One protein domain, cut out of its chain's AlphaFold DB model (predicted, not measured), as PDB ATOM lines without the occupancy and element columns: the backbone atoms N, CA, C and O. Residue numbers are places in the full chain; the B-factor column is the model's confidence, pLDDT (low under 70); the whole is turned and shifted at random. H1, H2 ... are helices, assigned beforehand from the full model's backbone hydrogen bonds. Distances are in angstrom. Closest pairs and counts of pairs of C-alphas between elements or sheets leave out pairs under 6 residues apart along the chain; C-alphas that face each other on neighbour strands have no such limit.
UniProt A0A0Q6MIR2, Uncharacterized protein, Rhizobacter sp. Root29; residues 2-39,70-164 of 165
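What this domain is: This is residues 2 to 39 and 70 to 164 of the 165 residues of an uncharacterized protein of Rhizobacter sp. Root29 (UniProt A0A0Q6MIR2). One very long straight helix, H3, makes the length of the domain, and four shorter helices are strung loosely along it. H2 crosses H3 in its first half, and H1 runs off from H2 and stands free; beyond the far end of H3 the chain folds back through H4, near H3, to H5, whose residues 151 to 162 stick out. The printed part has 133 residues with five named helices, H1 to H5 in order, and no named strand; the class is all helix. The whole is extended, with a radius of gyration of the C-alphas of 25.9 A, and its outline is flat, 88 by 52 by 21 A.

Where its parts are: H1, residues 2 to 20, begins at C-alpha 2 (37.927, -38.319, -32.133) and is 26.8 A long. H2, residues 25 to 37, measures 18.5 A. H3, residues 71 to 130, runs 87.4 A from C-alpha 71 at (4.499, -57.298, -88.667). H4 is residues 139 to 147, 12.7 A, and H5 is residues 150 to 162, 18.5 A, ending at C-alpha 162 (-11.611, -49.265, -35.804).

How they stand to each other: H1 is apart from H2 and H3. H2 touches H3, at residues 87 to 94 of H3 alone; the closest C-alphas, of Ser 34 and Ser 91, are 5.1 A apart, and the lines are only just about perpendicular at 72 degrees. H3 and H4 are close but not clearly touching, Thr 118 to Glu 145 being the closest C-alphas at 7.3 A; they run opposite ways at a shallow tilt of 32 degrees, only just short of steep. H5 is only just apart from H3, closest 8.1 A. In each of the five helices every O i to N i+4 pair is within hydrogen-bond range.

The domain as a whole: The C-alphas of Phe 70 and Gly 132, the two farthest apart, are 89.5 A apart. Residues 40 to 69 are not printed, with 27.6 A between C-alphas 39 and 70. Of the links printed whole, none is long. The mean pLDDT of the printed part is 77.1; it is under 70 at residues 2, 16 to 23, 134 to 158 and 161 to 164.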
ATOM      1  N   ASP A   2      37.727 -37.762 -30.776       66.31
ATOM      2  CA  ASP A   2      37.927 -38.319 -32.133       66.31
ATOM      3  C   ASP A   2      37.998 -39.856 -32.235       66.31
ATOM      4  O   ASP A   2      37.623 -40.427 -33.259       66.31
ATOM      5  N   ASP A   3      38.433 -40.540 -31.172       72.75
ATOM      6  CA  ASP A   3      38.621 -42.001 -31.174       72.75
ATOM      7  C   ASP A   3      37.282 -42.769 -31.144       72.75
ATOM      8  O   ASP A   3      37.091 -43.752 -31.860       72.75
ATOM      9  N   LEU A   4      36.290 -42.249 -30.404       70.81
ATOM     10  CA  LEU A   4      34.922 -42.789 -30.375       70.81
ATOM     11  C   LEU A   4      34.217 -42.608 -31.723       70.81
ATOM     12  O   LEU A   4      33.530 -43.511 -32.197       70.81
ATOM     13  N   THR A   5      34.418 -41.461 -32.374       74.50
ATOM     14  CA  THR A   5      33.852 -41.197 -33.699       74.50
ATOM     15  C   THR A   5      34.479 -42.112 -34.753       74.50
ATOM     16  O   THR A   5      33.750 -42.693 -35.554       74.50
ATOM     17  N   GLN A   6      35.800 -42.334 -34.724       77.88
ATOM     18  CA  GLN A   6      36.453 -43.300 -35.620       77.88
ATOM     19  C   GLN A   6      36.008 -44.746 -35.372       77.88
ATOM     20  O   GLN A   6      35.825 -45.497 -36.335       77.88
ATOM     21  N   ALA A   7      35.823 -45.144 -34.112       77.12
ATOM     22  CA  ALA A   7      35.335 -46.475 -33.761       77.12
ATOM     23  C   ALA A   7      33.901 -46.704 -34.266       77.12
ATOM     24  O   ALA A   7      33.632 -47.730 -34.893       77.12
ATOM     25  N   ASN A   8      33.014 -45.720 -34.090       76.25
ATOM     26  CA  ASN A   8      31.638 -45.776 -34.588       76.25
ATOM     27  C   ASN A   8      31.581 -45.818 -36.122       76.25
ATOM     28  O   ASN A   8      30.858 -46.635 -36.687       76.25
ATOM     29  N   VAL A   9      32.392 -45.012 -36.814       80.12
ATOM     30  CA  VAL A   9      32.467 -45.029 -38.287       80.12
ATOM     31  C   VAL A   9      32.953 -46.388 -38.805       80.12
ATOM     32  O   VAL A   9      32.370 -46.930 -39.743       80.12
ATOM     33  N   LYS A  10      33.967 -46.992 -38.172       78.56
ATOM     34  CA  LYS A  10      34.438 -48.343 -38.529       78.56
ATOM     35  C   LYS A  10      33.396 -49.426 -38.240       78.56
ATOM     36  O   LYS A  10      33.310 -50.391 -38.999       78.56
ATOM     37  N   ALA A  11      32.619 -49.283 -37.166       77.06
ATOM     38  CA  ALA A  11      31.535 -50.205 -36.837       77.06
ATOM     39  C   ALA A  11      30.412 -50.148 -37.886       77.06
ATOM     40  O   ALA A  11      29.990 -51.192 -38.381       77.06
ATOM     41  N   ILE A  12      30.007 -48.942 -38.300       75.75
ATOM     42  CA  ILE A  12      29.014 -48.732 -39.364       75.75
ATOM     43  C   ILE A  12      29.513 -49.311 -40.694       75.75
ATOM     44  O   ILE A  12      28.795 -50.072 -41.337       75.75
ATOM     45  N   GLN A  13      30.768 -49.046 -41.071       76.38
ATOM     46  CA  GLN A  13      31.352 -49.600 -42.299       76.38
ATOM     47  C   GLN A  13      31.431 -51.134 -42.287       76.38
ATOM     48  O   GLN A  13      31.235 -51.761 -43.328       76.38
ATOM     49  N   ARG A  14      31.705 -51.765 -41.135       75.62
ATOM     50  CA  ARG A  14      31.680 -53.234 -41.014       75.62
ATOM     51  C   ARG A  14      30.274 -53.797 -41.168       75.62
ATOM     52  O   ARG A  14      30.113 -54.767 -41.902       75.62
ATOM     53  N   LEU A  15      29.281 -53.175 -40.539       70.69
ATOM     54  CA  LEU A  15      27.879 -53.575 -40.665       70.69
ATOM     55  C   LEU A  15      27.379 -53.435 -42.109       70.69
ATOM     56  O   LEU A  15      26.747 -54.356 -42.627       70.69
ATOM     57  N   GLU A  16      27.725 -52.345 -42.801       66.00
ATOM     58  CA  GLU A  16      27.438 -52.188 -44.233       66.00
ATOM     59  C   GLU A  16      28.152 -53.247 -45.081       66.00
ATOM     60  O   GLU A  16      27.545 -53.845 -45.974       66.00
ATOM     61  N   HIS A  17      29.426 -53.532 -44.796       63.97
ATOM     62  CA  HIS A  17      30.173 -54.541 -45.540       63.97
ATOM     63  C   HIS A  17      29.630 -55.958 -45.328       63.97
ATOM     64  O   HIS A  17      29.525 -56.719 -46.294       63.97
ATOM     65  N   GLU A  18      29.235 -56.317 -44.112       64.44
ATOM     66  CA  GLU A  18      28.613 -57.606 -43.806       64.44
ATOM     67  C   GLU A  18      27.220 -57.722 -44.437       64.44
ATOM     68  O   GLU A  18      26.910 -58.749 -45.044       64.44
ATOM     69  N   ALA A  19      26.429 -56.645 -44.434       61.88
ATOM     70  CA  ALA A  19      25.159 -56.587 -45.155       61.88
ATOM     71  C   ALA A  19      25.344 -56.708 -46.682       61.88
ATOM     72  O   ALA A  19      24.529 -57.339 -47.358       61.88
ATOM     73  N   SER A  20      26.434 -56.160 -47.230       59.19
ATOM     74  CA  SER A  20      26.762 -56.236 -48.661       59.19
ATOM     75  C   SER A  20      27.303 -57.603 -49.107       59.19
ATOM     76  O   SER A  20      27.193 -57.951 -50.284       59.19
ATOM     77  N   ARG A  21      27.838 -58.413 -48.179       56.06
ATOM     78  CA  ARG A  21      28.368 -59.762 -48.453       56.06
ATOM     79  C   ARG A  21      27.290 -60.803 -48.755       56.06
ATOM     80  O   ARG A  21      27.616 -61.854 -49.296       56.06
ATOM     81  N   VAL A  22      26.022 -60.495 -48.483       55.69
ATOM     82  CA  VAL A  22      24.866 -61.349 -48.812       55.69
ATOM     83  C   VAL A  22      24.228 -60.939 -50.147       55.69
ATOM     84  O   VAL A  22      23.042 -61.150 -50.361       55.69
ATOM     85  N   ARG A  23      24.984 -60.318 -51.062       64.31
ATOM     86  CA  ARG A  23      24.505 -60.063 -52.427       64.31
ATOM     87  C   ARG A  23      24.750 -61.295 -53.281       64.31
ATOM     88  O   ARG A  23      25.876 -61.555 -53.710       64.31
ATOM     89  N   GLY A  24      23.689 -62.054 -53.530       74.81
ATOM     90  CA  GLY A  24      23.739 -63.141 -54.497       74.81
ATOM     91  C   GLY A  24      24.011 -62.606 -55.913       74.81
ATOM     92  O   GLY A  24      23.799 -61.421 -56.190       74.81
ATOM     93  N   PRO A  25      24.432 -63.463 -56.859       72.94
ATOM     94  CA  PRO A  25      24.541 -63.076 -58.268       72.94
ATOM     95  C   PRO A  25      23.219 -62.509 -58.821       72.94
ATOM     96  O   PRO A  25      23.240 -61.594 -59.642       72.94
ATOM     97  N   MET A  26      22.081 -62.981 -58.303       73.50
ATOM     98  CA  MET A  26      20.748 -62.482 -58.649       73.50
ATOM     99  C   MET A  26      20.497 -61.042 -58.172       73.50
ATOM    100  O   MET A  26      19.865 -60.276 -58.890       73.50
ATOM    101  N   ASP A  27      21.033 -60.640 -57.013       75.69
ATOM    102  CA  ASP A  27      20.884 -59.266 -56.508       75.69
ATOM    103  C   ASP A  27      21.685 -58.279 -57.356       75.69
ATOM    104  O   ASP A  27      21.211 -57.193 -57.672       75.69
ATOM    105  N   ARG A  28      22.886 -58.676 -57.800       79.06
ATOM    106  CA  ARG A  28      23.689 -57.850 -58.718       79.06
ATOM    107  C   ARG A  28      22.984 -57.661 -60.058       79.06
ATOM    108  O   ARG A  28      23.036 -56.573 -60.625       79.06
ATOM    109  N   PHE A  29      22.329 -58.709 -60.555       78.69
ATOM    110  CA  PHE A  29      21.518 -58.630 -61.765       78.69
ATOM    111  C   PHE A  29      20.292 -57.729 -61.563       78.69
ATOM    112  O   PHE A  29      20.039 -56.860 -62.394       78.69
ATOM    113  N   ALA A  30      19.579 -57.870 -60.441       76.69
ATOM    114  CA  ALA A  30      18.436 -57.025 -60.103       76.69
ATOM    115  C   ALA A  30      18.818 -55.539 -59.997       76.69
ATOM    116  O   ALA A  30      18.127 -54.703 -60.572       76.69
ATOM    117  N   ASP A  31      19.949 -55.209 -59.362       79.31
ATOM    118  CA  ASP A  31      20.488 -53.841 -59.294       79.31
ATOM    119  C   ASP A  31      20.791 -53.273 -60.690       79.31
ATOM    120  O   ASP A  31      20.465 -52.122 -60.994       79.31
ATOM    121  N   GLN A  32      21.408 -54.072 -61.565       80.19
ATOM    122  CA  GLN A  32      21.735 -53.661 -62.933       80.19
ATOM    123  C   GLN A  32      20.463 -53.366 -63.739       80.19
ATOM    124  O   GLN A  32      20.365 -52.323 -64.386       80.19
ATOM    125  N   VAL A  33      19.485 -54.270 -63.665       78.44
ATOM    126  CA  VAL A  33      18.186 -54.140 -64.331       78.44
ATOM    127  C   VAL A  33      17.419 -52.939 -63.785       78.44
ATOM    128  O   VAL A  33      16.908 -52.142 -64.563       78.44
ATOM    129  N   SER A  34      17.405 -52.750 -62.465       78.38
ATOM    130  CA  SER A  34      16.742 -51.619 -61.816       78.38
ATOM    131  C   SER A  34      17.301 -50.278 -62.298       78.38
ATOM    132  O   SER A  34      16.551 -49.388 -62.701       78.38
ATOM    133  N   ARG A  35      18.634 -50.155 -62.365       80.00
ATOM    134  CA  ARG A  35      19.306 -48.952 -62.882       80.00
ATOM    135  C   ARG A  35      19.052 -48.726 -64.369       80.00
ATOM    136  O   ARG A  35      18.969 -47.580 -64.800       80.00
ATOM    137  N   PHE A  36      18.949 -49.800 -65.147       77.00
ATOM    138  CA  PHE A  36      18.686 -49.724 -66.580       77.00
ATOM    139  C   PHE A  36      17.241 -49.295 -66.869       77.00
ATOM    140  O   PHE A  36      17.032 -48.324 -67.592       77.00
ATOM    141  N   CYS A  37      16.255 -49.939 -66.238       75.44
ATOM    142  CA  CYS A  37      14.836 -49.611 -66.386       75.44
ATOM    143  C   CYS A  37      14.463 -48.246 -65.783       75.44
ATOM    144  O   CYS A  37      13.531 -47.606 -66.259       75.44
ATOM    145  N   GLY A  38      15.177 -47.785 -64.752       72.31
ATOM    146  CA  GLY A  38      14.958 -46.471 -64.137       72.31
ATOM    147  C   GLY A  38      15.606 -45.297 -64.881       72.31
ATOM    148  O   GLY A  38      15.422 -44.149 -64.480       72.31
ATOM    149  N   SER A  39      16.386 -45.551 -65.937       83.94
ATOM    150  CA  SER A  39      17.110 -44.499 -66.651       83.94
ATOM    151  C   SER A  39      16.256 -43.868 -67.758       83.94
ATOM    152  O   SER A  39      15.761 -44.587 -68.628       83.94
ATOM    153  N   PHE A  70       4.088 -53.395 -90.662       85.06
ATOM    154  CA  PHE A  70       5.253 -53.694 -89.805       85.06
ATOM    155  C   PHE A  70       5.058 -54.900 -88.862       85.06
ATOM    156  O   PHE A  70       5.139 -54.798 -87.630       85.06
ATOM    157  N   THR A  71       4.761 -56.069 -89.432       86.00
ATOM    158  CA  THR A  71       4.499 -57.298 -88.667       86.00
ATOM    159  C   THR A  71       5.715 -57.744 -87.853       86.00
ATOM    160  O   THR A  71       5.555 -58.168 -86.707       86.00
ATOM    161  N   PHE A  72       6.930 -57.631 -88.403       87.31
ATOM    162  CA  PHE A  72       8.142 -58.032 -87.680       87.31
ATOM    163  C   PHE A  72       8.433 -57.096 -86.515       87.31
ATOM    164  O   PHE A  72       8.697 -57.575 -85.411       87.31
ATOM    165  N   LEU A  73       8.331 -55.782 -86.732       89.69
ATOM    166  CA  LEU A  73       8.485 -54.809 -85.656       89.69
ATOM    167  C   LEU A  73       7.487 -55.080 -84.527       89.69
ATOM    168  O   LEU A  73       7.874 -55.136 -83.364       89.69
ATOM    169  N   THR A  74       6.220 -55.318 -84.868       90.62
ATOM    170  CA  THR A  74       5.166 -55.604 -83.884       90.62
ATOM    171  C   THR A  74       5.473 -56.864 -83.070       90.62
ATOM    172  O   THR A  74       5.314 -56.872 -81.848       90.62
ATOM    173  N   LEU A  75       5.956 -57.924 -83.724       92.06
ATOM    174  CA  LEU A  75       6.351 -59.158 -83.048       92.06
ATOM    175  C   LEU A  75       7.518 -58.923 -82.082       92.06
ATOM    176  O   LEU A  75       7.439 -59.343 -80.928       92.06
ATOM    177  N   VAL A  76       8.558 -58.205 -82.513       90.94
ATOM    178  CA  VAL A  76       9.715 -57.883 -81.664       90.94
ATOM    179  C   VAL A  76       9.297 -57.023 -80.472       90.94
ATOM    180  O   VAL A  76       9.633 -57.364 -79.342       90.94
ATOM    181  N   VAL A  77       8.500 -55.975 -80.699       92.25
ATOM    182  CA  VAL A  77       8.000 -55.079 -79.643       92.25
ATOM    183  C   VAL A  77       7.144 -55.832 -78.626       92.25
ATOM    184  O   VAL A  77       7.295 -55.627 -77.424       92.25
ATOM    185  N   SER A  78       6.255 -56.726 -79.072       94.62
ATOM    186  CA  SER A  78       5.423 -57.508 -78.147       94.62
ATOM    187  C   SER A  78       6.253 -58.443 -77.262       94.62
ATOM    188  O   SER A  78       6.009 -58.531 -76.058       94.62
ATOM    189  N   LEU A  79       7.273 -59.091 -77.831       94.50
ATOM    190  CA  LEU A  79       8.189 -59.943 -77.080       94.50
ATOM    191  C   LEU A  79       9.030 -59.121 -76.094       94.50
ATOM    192  O   LEU A  79       9.161 -59.486 -74.926       94.50
ATOM    193  N   GLU A  80       9.561 -57.989 -76.548       92.19
ATOM    194  CA  GLU A  80      10.321 -57.047 -75.730       92.19
ATOM    195  C   GLU A  80       9.496 -56.529 -74.543       92.19
ATOM    196  O   GLU A  80       9.987 -56.516 -73.415       92.19
ATOM    197  N   ALA A  81       8.218 -56.204 -74.748       91.88
ATOM    198  CA  ALA A  81       7.324 -55.760 -73.682       91.88
ATOM    199  C   ALA A  81       7.158 -56.807 -72.562       91.88
ATOM    200  O   ALA A  81       7.126 -56.444 -71.383       91.88
ATOM    201  N   ILE A  82       7.099 -58.102 -72.898       94.69
ATOM    202  CA  ILE A  82       7.032 -59.193 -71.906       94.69
ATOM    203  C   ILE A  82       8.318 -59.241 -71.069       94.69
ATOM    204  O   ILE A  82       8.257 -59.336 -69.837       94.69
ATOM    205  N   PHE A  83       9.482 -59.134 -71.718       90.38
ATOM    206  CA  PHE A  83      10.767 -59.079 -71.017       90.38
ATOM    207  C   PHE A  83      10.866 -57.848 -70.116       90.38
ATOM    208  O   PHE A  83      11.232 -57.982 -68.950       90.38
ATOM    209  N   LEU A  84      10.469 -56.672 -70.612       89.06
ATOM    210  CA  LEU A  84      10.472 -55.435 -69.832       89.06
ATOM    211  C   LEU A  84       9.558 -55.518 -68.618       89.06
ATOM    212  O   LEU A  84       9.985 -55.177 -67.521       89.06
ATOM    213  N   SER A  85       8.337 -56.029 -68.779       91.56
ATOM    214  CA  SER A  85       7.413 -56.233 -67.660       91.56
ATOM    215  C   SER A  85       8.005 -57.172 -66.602       91.56
ATOM    216  O   SER A  85       7.988 -56.867 -65.408       91.56
ATOM    217  N   THR A  86       8.634 -58.268 -67.033       90.50
ATOM    218  CA  THR A  86       9.301 -59.220 -66.131       90.50
ATOM    219  C   THR A  86      10.476 -58.572 -65.394       90.50
ATOM    220  O   THR A  86      10.618 -58.728 -64.182       90.50
ATOM    221  N   PHE A  87      11.306 -57.805 -66.099       87.25
ATOM    222  CA  PHE A  87      12.425 -57.065 -65.518       87.25
ATOM    223  C   PHE A  87      11.972 -55.997 -64.526       87.25
ATOM    224  O   PHE A  87      12.545 -55.891 -63.438       87.25
ATOM    225  N   ILE A  88      10.907 -55.264 -64.851       87.44
ATOM    226  CA  ILE A  88      10.269 -54.310 -63.944       87.44
ATOM    227  C   ILE A  88       9.783 -55.036 -62.687       87.44
ATOM    228  O   ILE A  88      10.099 -54.591 -61.587       87.44
ATOM    229  N   LEU A  89       9.095 -56.174 -62.822       90.31
ATOM    230  CA  LEU A  89       8.588 -56.941 -61.682       90.31
ATOM    231  C   LEU A  89       9.718 -57.464 -60.783       90.31
ATOM    232  O   LEU A  89       9.623 -57.385 -59.559       90.31
ATOM    233  N   ILE A  90      10.811 -57.961 -61.369       86.12
ATOM    234  CA  ILE A  90      11.995 -58.401 -60.616       86.12
ATOM    235  C   ILE A  90      12.617 -57.221 -59.861       86.12
ATOM    236  O   ILE A  90      12.889 -57.337 -58.665       86.12
ATOM    237  N   SER A  91      12.800 -56.082 -60.534       84.38
ATOM    238  CA  SER A  91      13.324 -54.853 -59.927       84.38
ATOM    239  C   SER A  91      12.429 -54.364 -58.782       84.38
ATOM    240  O   SER A  91      12.924 -54.038 -57.704       84.38
ATOM    241  N   GLN A  92      11.108 -54.376 -58.975       88.31
ATOM    242  CA  GLN A  92      10.131 -54.000 -57.951       88.31
ATOM    243  C   GLN A  92      10.170 -54.943 -56.745       88.31
ATOM    244  O   GLN A  92      10.224 -54.476 -55.612       88.31
ATOM    245  N   ASN A  93      10.201 -56.260 -56.964       88.81
ATOM    246  CA  ASN A  93      10.288 -57.246 -55.884       88.81
ATOM    247  C   ASN A  93      11.596 -57.100 -55.089       88.81
ATOM    248  O   ASN A  93      11.605 -57.207 -53.864       88.81
ATOM    249  N   HIS A  94      12.707 -56.813 -55.772       84.62
ATOM    250  CA  HIS A  94      13.985 -56.545 -55.119       84.62
ATOM    251  C   HIS A  94      13.935 -55.262 -54.272       84.62
ATOM    252  O   HIS A  94      14.269 -55.293 -53.086       84.62
ATOM    253  N   ALA A  95      13.437 -54.158 -54.838       85.75
ATOM    254  CA  ALA A  95      13.264 -52.898 -54.117       85.75
ATOM    255  C   ALA A  95      12.327 -53.045 -52.903       85.75
ATOM    256  O   ALA A  95      12.628 -52.525 -51.828       85.75
ATOM    257  N   ALA A  96      11.241 -53.812 -53.039       89.81
ATOM    258  CA  ALA A  96      10.311 -54.105 -51.951       89.81
ATOM    259  C   ALA A  96      10.989 -54.873 -50.805       89.81
ATOM    260  O   ALA A  96      10.828 -54.505 -49.646       89.81
ATOM    261  N   ARG A  97      11.816 -55.884 -51.111       86.69
ATOM    262  CA  ARG A  97      12.584 -56.628 -50.093       86.69
ATOM    263  C   ARG A  97      13.565 -55.740 -49.330       86.69
ATOM    264  O   ARG A  97      13.703 -55.890 -48.118       86.69
ATOM    265  N   ILE A  98      14.249 -54.827 -50.024       84.69
ATOM    266  CA  ILE A  98      15.149 -53.858 -49.383       84.69
ATOM    267  C   ILE A  98      14.351 -52.903 -48.493       84.69
ATOM    268  O   ILE A  98      14.736 -52.672 -47.348       84.69
ATOM    269  N   SER A  99      13.237 -52.375 -49.005       89.69
ATOM    270  CA  SER A  99      12.360 -51.469 -48.261       89.69
ATOM    271  C   SER A  99      11.817 -52.123 -46.991       89.69
ATOM    272  O   SER A  99      11.842 -51.498 -45.936       89.69
ATOM    273  N   GLU A 100      11.387 -53.382 -47.071       90.06
ATOM    274  CA  GLU A 100      10.887 -54.143 -45.923       90.06
ATOM    275  C   GLU A 100      11.973 -54.345 -44.862       90.06
ATOM    276  O   GLU A 100      11.754 -54.070 -43.687       90.06
ATOM    277  N   ARG A 101      13.191 -54.732 -45.272       84.38
ATOM    278  CA  ARG A 101      14.321 -54.848 -44.339       84.38
ATOM    279  C   ARG A 101      14.619 -53.514 -43.650       84.38
ATOM    280  O   ARG A 101      14.869 -53.501 -42.447       84.38
ATOM    281  N   ARG A 102      14.614 -52.405 -44.398       85.62
ATOM    282  CA  ARG A 102      14.848 -51.069 -43.831       85.62
ATOM    283  C   ARG A 102      13.760 -50.712 -42.821       85.62
ATOM    284  O   ARG A 102      14.092 -50.323 -41.713       85.62
ATOM    285  N   ASN A 103      12.497 -50.945 -43.167       90.75
ATOM    286  CA  ASN A 103      11.359 -50.701 -42.285       90.75
ATOM    287  C   ASN A 103      11.462 -51.500 -40.970       90.75
ATOM    288  O   ASN A 103      11.255 -50.956 -39.891       90.75
ATOM    289  N   GLN A 104      11.861 -52.773 -41.042       88.31
ATOM    290  CA  GLN A 104      12.084 -53.602 -39.853       88.31
ATOM    291  C   GLN A 104      13.221 -53.078 -38.968       88.31
ATOM    292  O   GLN A 104      13.106 -53.110 -37.743       88.31
ATOM    293  N   LEU A 105      14.318 -52.610 -39.569       85.00
ATOM    294  CA  LEU A 105      15.436 -52.030 -38.826       85.00
ATOM    295  C   LEU A 105      15.040 -50.696 -38.179       85.00
ATOM    296  O   LEU A 105      15.321 -50.486 -37.002       85.00
ATOM    297  N   ASP A 106      14.336 -49.839 -38.918       88.81
ATOM    298  CA  ASP A 106      13.820 -48.562 -38.423       88.81
ATOM    299  C   ASP A 106      12.862 -48.787 -37.242       88.81
ATOM    300  O   ASP A 106      12.958 -48.097 -36.226       88.81
ATOM    301  N   LEU A 107      11.980 -49.790 -37.320       87.31
ATOM    302  CA  LEU A 107      11.100 -50.169 -36.213       87.31
ATOM    303  C   LEU A 107      11.898 -50.600 -34.974       87.31
ATOM    304  O   LEU A 107      11.612 -50.141 -33.871       87.31
ATOM    305  N   GLN A 108      12.920 -51.445 -35.142       86.38
ATOM    306  CA  GLN A 108      13.764 -51.893 -34.026       86.38
ATOM    307  C   GLN A 108      14.516 -50.735 -33.363       86.38
ATOM    308  O   GLN A 108      14.560 -50.661 -32.136       86.38
ATOM    309  N   ILE A 109      15.078 -49.817 -34.155       86.12
ATOM    310  CA  ILE A 109      15.768 -48.628 -33.640       86.12
ATOM    311  C   ILE A 109      14.796 -47.741 -32.859       86.12
ATOM    312  O   ILE A 109      15.143 -47.273 -31.774       86.12
ATOM    313  N   ASN A 110      13.578 -47.537 -33.368       85.38
ATOM    314  CA  ASN A 110      12.556 -46.757 -32.668       85.38
ATOM    315  C   ASN A 110      12.182 -47.386 -31.320       85.38
ATOM    316  O   ASN A 110      12.194 -46.687 -30.312       85.38
ATOM    317  N   LEU A 111      11.937 -48.701 -31.277       84.38
ATOM    318  CA  LEU A 111      11.627 -49.406 -30.027       84.38
ATOM    319  C   LEU A 111      12.778 -49.330 -29.018       84.38
ATOM    320  O   LEU A 111      12.549 -49.126 -27.826       84.38
ATOM    321  N   LEU A 112      14.026 -49.468 -29.475       86.50
ATOM    322  CA  LEU A 112      15.193 -49.318 -28.606       86.50
ATOM    323  C   LEU A 112      15.297 -47.888 -28.058       86.50
ATOM    324  O   LEU A 112      15.506 -47.702 -26.862       86.50
ATOM    325  N   THR A 113      15.094 -46.888 -28.915       87.06
ATOM    326  CA  THR A 113      15.106 -45.470 -28.531       87.06
ATOM    327  C   THR A 113      14.009 -45.164 -27.511       87.06
ATOM    328  O   THR A 113      14.247 -44.454 -26.538       87.06
ATOM    329  N   GLU A 114      12.813 -45.734 -27.681       84.31
ATOM    330  CA  GLU A 114      11.706 -45.612 -26.727       84.31
ATOM    331  C   GLU A 114      12.060 -46.234 -25.364       84.31
ATOM    332  O   GLU A 114      11.834 -45.622 -24.315       84.31
ATOM    333  N   GLN A 115      12.697 -47.410 -25.356       84.25
ATOM    334  CA  GLN A 115      13.188 -48.045 -24.128       84.25
ATOM    335  C   GLN A 115      14.281 -47.224 -23.433       84.25
ATOM    336  O   GLN A 115      14.275 -47.104 -22.206       84.25
ATOM    337  N   GLU A 116      15.228 -46.669 -24.189       85.94
ATOM    338  CA  GLU A 116      16.283 -45.802 -23.658       85.94
ATOM    339  C   GLU A 116      15.709 -44.504 -23.084       85.94
ATOM    340  O   GLU A 116      16.065 -44.135 -21.965       85.94
ATOM    341  N   ASN A 117      14.756 -43.869 -23.777       86.06
ATOM    342  CA  ASN A 117      14.036 -42.700 -23.266       86.06
ATOM    343  C   ASN A 117      13.280 -43.024 -21.977       86.06
ATOM    344  O   ASN A 117      13.361 -42.266 -21.013       86.06
ATOM    345  N   THR A 118      12.595 -44.167 -21.921       81.19
ATOM    346  CA  THR A 118      11.881 -44.601 -20.710       81.19
ATOM    347  C   THR A 118      12.849 -44.773 -19.540       81.19
ATOM    348  O   THR A 118      12.601 -44.266 -18.448       81.19
ATOM    349  N   LYS A 119      13.995 -45.428 -19.763       82.81
ATOM    350  CA  LYS A 119      15.037 -45.570 -18.734       82.81
ATOM    351  C   LYS A 119      15.611 -44.222 -18.312       82.81
ATOM    352  O   LYS A 119      15.847 -44.018 -17.125       82.81
ATOM    353  N   MET A 120      15.827 -43.307 -19.254       87.06
ATOM    354  CA  MET A 120      16.323 -41.967 -18.954       87.06
ATOM    355  C   MET A 120      15.325 -41.198 -18.086       87.06
ATOM    356  O   MET A 120      15.733 -40.649 -17.066       87.06
ATOM    357  N   LEU A 121      14.030 -41.229 -18.419       83.12
ATOM    358  CA  LEU A 121      12.976 -40.640 -17.591       83.12
ATOM    359  C   LEU A 121      12.958 -41.253 -16.189       83.12
ATOM    360  O   LEU A 121      12.961 -40.510 -15.217       83.12
ATOM    361  N   GLN A 122      13.038 -42.582 -16.068       79.69
ATOM    362  CA  GLN A 122      13.096 -43.260 -14.765       79.69
ATOM    363  C   GLN A 122      14.338 -42.876 -13.949       79.69
ATOM    364  O   GLN A 122      14.283 -42.796 -12.724       79.69
ATOM    365  N   MET A 123      15.485 -42.657 -14.595       85.62
ATOM    366  CA  MET A 123      16.691 -42.187 -13.907       85.62
ATOM    367  C   MET A 123      16.548 -40.729 -13.462       85.62
ATOM    368  O   MET A 123      16.932 -40.412 -12.337       85.62
ATOM    369  N   VAL A 124      15.984 -39.861 -14.308       86.44
ATOM    370  CA  VAL A 124      15.713 -38.453 -13.978       86.44
ATOM    371  C   VAL A 124      14.714 -38.352 -12.827       86.44
ATOM    372  O   VAL A 124      14.977 -37.620 -11.880       86.44
ATOM    373  N   ASP A 125      13.638 -39.135 -12.864       80.94
ATOM    374  CA  ASP A 125      12.638 -39.243 -11.800       80.94
ATOM    375  C   ASP A 125      13.280 -39.634 -10.459       80.94
ATOM    376  O   ASP A 125      13.168 -38.909  -9.468       80.94
ATOM    377  N   ARG A 126      14.089 -40.704 -10.442       82.75
ATOM    378  CA  ARG A 126      14.820 -41.127  -9.235       82.75
ATOM    379  C   ARG A 126      15.760 -40.052  -8.696       82.75
ATOM    380  O   ARG A 126      15.870 -39.895  -7.481       82.75
ATOM    381  N   ILE A 127      16.465 -39.334  -9.573       86.50
ATOM    382  CA  ILE A 127      17.354 -38.233  -9.168       86.50
ATOM    383  C   ILE A 127      16.533 -37.091  -8.571       86.50
ATOM    384  O   ILE A 127      16.897 -36.545  -7.533       86.50
ATOM    385  N   ALA A 128      15.420 -36.739  -9.204       82.06
ATOM    386  CA  ALA A 128      14.588 -35.629  -8.787       82.06
ATOM    387  C   ALA A 128      13.882 -35.907  -7.444       82.06
ATOM    388  O   ALA A 128      13.854 -35.020  -6.585       82.06
ATOM    389  N   HIS A 129      13.458 -37.153  -7.195       78.25
ATOM    390  CA  HIS A 129      13.038 -37.620  -5.869       78.25
ATOM    391  C   HIS A 129      14.171 -37.557  -4.836       78.25
ATOM    392  O   HIS A 129      13.968 -37.059  -3.730       78.25
ATOM    393  N   ALA A 130      15.381 -38.014  -5.180       83.25
ATOM    394  CA  ALA A 130      16.521 -38.008  -4.256       83.25
ATOM    395  C   ALA A 130      16.972 -36.592  -3.850       83.25
ATOM    396  O   ALA A 130      17.472 -36.397  -2.744       83.25
ATOM    397  N   VAL A 131      16.796 -35.606  -4.735       87.12
ATOM    398  CA  VAL A 131      17.133 -34.192  -4.491       87.12
ATOM    399  C   VAL A 131      15.976 -33.432  -3.815       87.12
ATOM    400  O   VAL A 131      16.146 -32.281  -3.420       87.12
ATOM    401  N   GLY A 132      14.810 -34.066  -3.631       79.69
ATOM    402  CA  GLY A 132      13.620 -33.433  -3.051       79.69
ATOM    403  C   GLY A 132      13.013 -32.353  -3.951       79.69
ATOM    404  O   GLY A 132      12.364 -31.434  -3.459       79.69
ATOM    405  N   ALA A 133      13.272 -32.431  -5.259       71.19
ATOM    406  CA  ALA A 133      12.824 -31.455  -6.250       71.19
ATOM    407  C   ALA A 133      11.406 -31.738  -6.783       71.19
ATOM    408  O   ALA A 133      10.842 -30.884  -7.462       71.19
ATOM    409  N   ILE A 134      10.848 -32.920  -6.493       61.97
ATOM    410  CA  ILE A 134       9.508 -33.346  -6.914       61.97
ATOM    411  C   ILE A 134       8.678 -33.673  -5.672       61.97
ATOM    412  O   ILE A 134       9.117 -34.433  -4.808       61.97
ATOM    413  N   ASP A 135       7.485 -33.085  -5.601       63.59
ATOM    414  CA  ASP A 135       6.422 -33.481  -4.680       63.59
ATOM    415  C   ASP A 135       5.643 -34.636  -5.334       63.59
ATOM    416  O   ASP A 135       5.324 -34.565  -6.523       63.59
ATOM    417  N   ASP A 136       5.337 -35.693  -4.580       59.56
ATOM    418  CA  ASP A 136       4.815 -37.006  -5.038       59.56
ATOM    419  C   ASP A 136       3.435 -36.923  -5.751       59.56
ATOM    420  O   ASP A 136       2.819 -37.929  -6.102       59.56
ATOM    421  N   GLN A 137       2.911 -35.707  -5.940       54.53
ATOM    422  CA  GLN A 137       1.597 -35.392  -6.489       54.53
ATOM    423  C   GLN A 137       1.613 -34.763  -7.888       54.53
ATOM    424  O   GLN A 137       0.531 -34.420  -8.357       54.53
ATOM    425  N   ASP A 138       2.752 -34.589  -8.574       59.22
ATOM    426  CA  ASP A 138       2.750 -33.962  -9.910       59.22
ATOM    427  C   ASP A 138       2.175 -34.923 -10.984       59.22
ATOM    428  O   ASP A 138       2.837 -35.886 -11.393       59.22
ATOM    429  N   PRO A 139       0.943 -34.690 -11.483       59.56
ATOM    430  CA  PRO A 139       0.270 -35.597 -12.415       59.56
ATOM    431  C   PRO A 139       0.962 -35.664 -13.787       59.56
ATOM    432  O   PRO A 139       0.667 -36.553 -14.588       59.56
ATOM    433  N   THR A 140       1.890 -34.749 -14.077       59.41
ATOM    434  CA  THR A 140       2.537 -34.616 -15.388       59.41
ATOM    435  C   THR A 140       3.525 -35.754 -15.679       59.41
ATOM    436  O   THR A 140       3.598 -36.222 -16.819       59.41
ATOM    437  N   LEU A 141       4.239 -36.262 -14.664       59.28
ATOM    438  CA  LEU A 141       5.187 -37.379 -14.828       59.28
ATOM    439  C   LEU A 141       4.477 -38.716 -15.084       59.28
ATOM    440  O   LEU A 141       4.884 -39.467 -15.970       59.28
ATOM    441  N   GLN A 142       3.372 -38.985 -14.381       57.38
ATOM    442  CA  GLN A 142       2.580 -40.207 -14.581       57.38
ATOM    443  C   GLN A 142       1.961 -40.274 -15.984       57.38
ATOM    444  O   GLN A 142       1.821 -41.358 -16.556       57.38
ATOM    445  N   VAL A 143       1.608 -39.123 -16.565       60.16
ATOM    446  CA  VAL A 143       1.087 -39.037 -17.938       60.16
ATOM    447  C   VAL A 143       2.183 -39.323 -18.968       60.16
ATOM    448  O   VAL A 143       1.928 -40.050 -19.930       60.16
ATOM    449  N   LEU A 144       3.405 -38.821 -18.761       61.38
ATOM    450  CA  LEU A 144       4.548 -39.101 -19.638       61.38
ATOM    451  C   LEU A 144       4.966 -40.579 -19.588       61.38
ATOM    452  O   LEU A 144       5.189 -41.182 -20.636       61.38
ATOM    453  N   GLU A 145       4.996 -41.192 -18.401       59.78
ATOM    454  CA  GLU A 145       5.339 -42.613 -18.245       59.78
ATOM    455  C   GLU A 145       4.276 -43.539 -18.869       59.78
ATOM    456  O   GLU A 145       4.602 -44.572 -19.455       59.78
ATOM    457  N   GLN A 146       2.993 -43.161 -18.809       57.31
ATOM    458  CA  GLN A 146       1.915 -43.928 -19.442       57.31
ATOM    459  C   GLN A 146       1.838 -43.763 -20.965       57.31
ATOM    460  O   GLN A 146       1.370 -44.688 -21.634       57.31
ATOM    461  N   ALA A 147       2.259 -42.619 -21.511       58.53
ATOM    462  CA  ALA A 147       2.207 -42.343 -22.947       58.53
ATOM    463  C   ALA A 147       3.274 -43.102 -23.757       58.53
ATOM    464  O   ALA A 147       3.058 -43.345 -24.940       58.53
ATOM    465  N   MET A 148       4.383 -43.514 -23.130       55.25
ATOM    466  CA  MET A 148       5.488 -44.237 -23.787       55.25
ATOM    467  C   MET A 148       5.464 -45.759 -23.559       55.25
ATOM    468  O   MET A 148       6.497 -46.416 -23.639       55.25
ATOM    469  N   ARG A 149       4.311 -46.344 -23.192       62.41
ATOM    470  CA  ARG A 149       4.185 -47.808 -23.083       62.41
ATOM    471  C   ARG A 149       3.774 -48.379 -24.447       62.41
ATOM    472  O   ARG A 149       2.644 -48.104 -24.871       62.41
ATOM    473  N   PRO A 150       4.609 -49.211 -25.099       56.38
ATOM    474  CA  PRO A 150       4.331 -49.727 -26.438       56.38
ATOM    475  C   PRO A 150       3.003 -50.492 -26.518       56.38
ATOM    476  O   PRO A 150       2.310 -50.419 -27.532       56.38
ATOM    477  N   GLU A 151       2.598 -51.181 -25.440       60.69
ATOM    478  CA  GLU A 151       1.334 -51.930 -25.412       60.69
ATOM    479  C   GLU A 151       0.113 -51.007 -25.503       60.69
ATOM    480  O   GLU A 151      -0.865 -51.331 -26.174       60.69
ATOM    481  N   LYS A 152       0.180 -49.825 -24.872       57.88
ATOM    482  CA  LYS A 152      -0.894 -48.829 -24.957       57.88
ATOM    483  C   LYS A 152      -0.901 -48.112 -26.299       57.88
ATOM    484  O   LYS A 152      -1.976 -47.734 -26.756       57.88
ATOM    485  N   LEU A 153       0.256 -47.941 -26.937       61.44
ATOM    486  CA  LEU A 153       0.344 -47.349 -28.270       61.44
ATOM    487  C   LEU A 153      -0.269 -48.280 -29.329       61.44
ATOM    488  O   LEU A 153      -1.067 -47.826 -30.146       61.44
ATOM    489  N   ALA A 154       0.027 -49.584 -29.267       62.66
ATOM    490  CA  ALA A 154      -0.580 -50.591 -30.139       62.66
ATOM    491  C   ALA A 154      -2.109 -50.644 -29.968       62.66
ATOM    492  O   ALA A 154      -2.848 -50.556 -30.947       62.66
ATOM    493  N   GLU A 155      -2.590 -50.665 -28.720       66.19
ATOM    494  CA  GLU A 155      -4.025 -50.639 -28.420       66.19
ATOM    495  C   GLU A 155      -4.699 -49.331 -28.887       66.19
ATOM    496  O   GLU A 155      -5.851 -49.334 -29.324       66.19
ATOM    497  N   GLN A 156      -3.994 -48.196 -28.833       64.56
ATOM    498  CA  GLN A 156      -4.487 -46.919 -29.360       64.56
ATOM    499  C   GLN A 156      -4.544 -46.889 -30.891       64.56
ATOM    500  O   GLN A 156      -5.488 -46.317 -31.439       64.56
ATOM    501  N   ILE A 157      -3.574 -47.498 -31.579       68.19
ATOM    502  CA  ILE A 157      -3.555 -47.602 -33.044       68.19
ATOM    503  C   ILE A 157      -4.722 -48.469 -33.531       68.19
ATOM    504  O   ILE A 157      -5.451 -48.029 -34.421       68.19
ATOM    505  N   ASP A 158      -4.962 -49.625 -32.906       69.94
ATOM    506  CA  ASP A 158      -6.092 -50.502 -33.250       69.94
ATOM    507  C   ASP A 158      -7.438 -49.802 -33.016       69.94
ATOM    508  O   ASP A 158      -8.275 -49.729 -33.917       69.94
ATOM    509  N   ARG A 159      -7.622 -49.155 -31.855       72.88
ATOM    510  CA  ARG A 159      -8.845 -48.383 -31.564       72.88
ATOM    511  C   ARG A 159      -9.055 -47.205 -32.523       72.88
ATOM    512  O   ARG A 159     -10.196 -46.830 -32.803       72.88
ATOM    513  N   ALA A 160      -7.982 -46.573 -33.000       71.44
ATOM    514  CA  ALA A 160      -8.062 -45.489 -33.979       71.44
ATOM    515  C   ALA A 160      -8.365 -46.002 -35.397       71.44
ATOM    516  O   ALA A 160      -9.055 -45.311 -36.153       71.44
ATOM    517  N   ALA A 161      -7.883 -47.197 -35.747       68.31
ATOM    518  CA  ALA A 161      -8.203 -47.873 -36.999       68.31
ATOM    519  C   ALA A 161      -9.677 -48.316 -37.036       68.31
ATOM    520  O   ALA A 161     -10.356 -48.066 -38.030       68.31
ATOM    521  N   GLU A 162     -10.203 -48.857 -35.933       68.81
ATOM    522  CA  GLU A 162     -11.611 -49.265 -35.804       68.81
ATOM    523  C   GLU A 162     -12.597 -48.090 -35.872       68.81
ATOM    524  O   GLU A 162     -13.689 -48.236 -36.408       68.81
ATOM    525  N   ARG A 163     -12.229 -46.896 -35.384       66.19
ATOM    526  CA  ARG A 163     -13.085 -45.693 -35.477       66.19
ATOM    527  C   ARG A 163     -13.192 -45.097 -36.885       66.19
ATOM    528  O   ARG A 163     -14.022 -44.214 -37.094       66.19
ATOM    529  N   LYS A 164     -12.307 -45.488 -37.805       54.00
ATOM    530  CA  LYS A 164     -12.293 -45.017 -39.202       54.00
ATOM    531  C   LYS A 164     -12.949 -46.000 -40.182       54.00
ATOM    532  O   LYS A 164     -13.077 -45.633 -41.351       54.00
TER     533      LYS A 164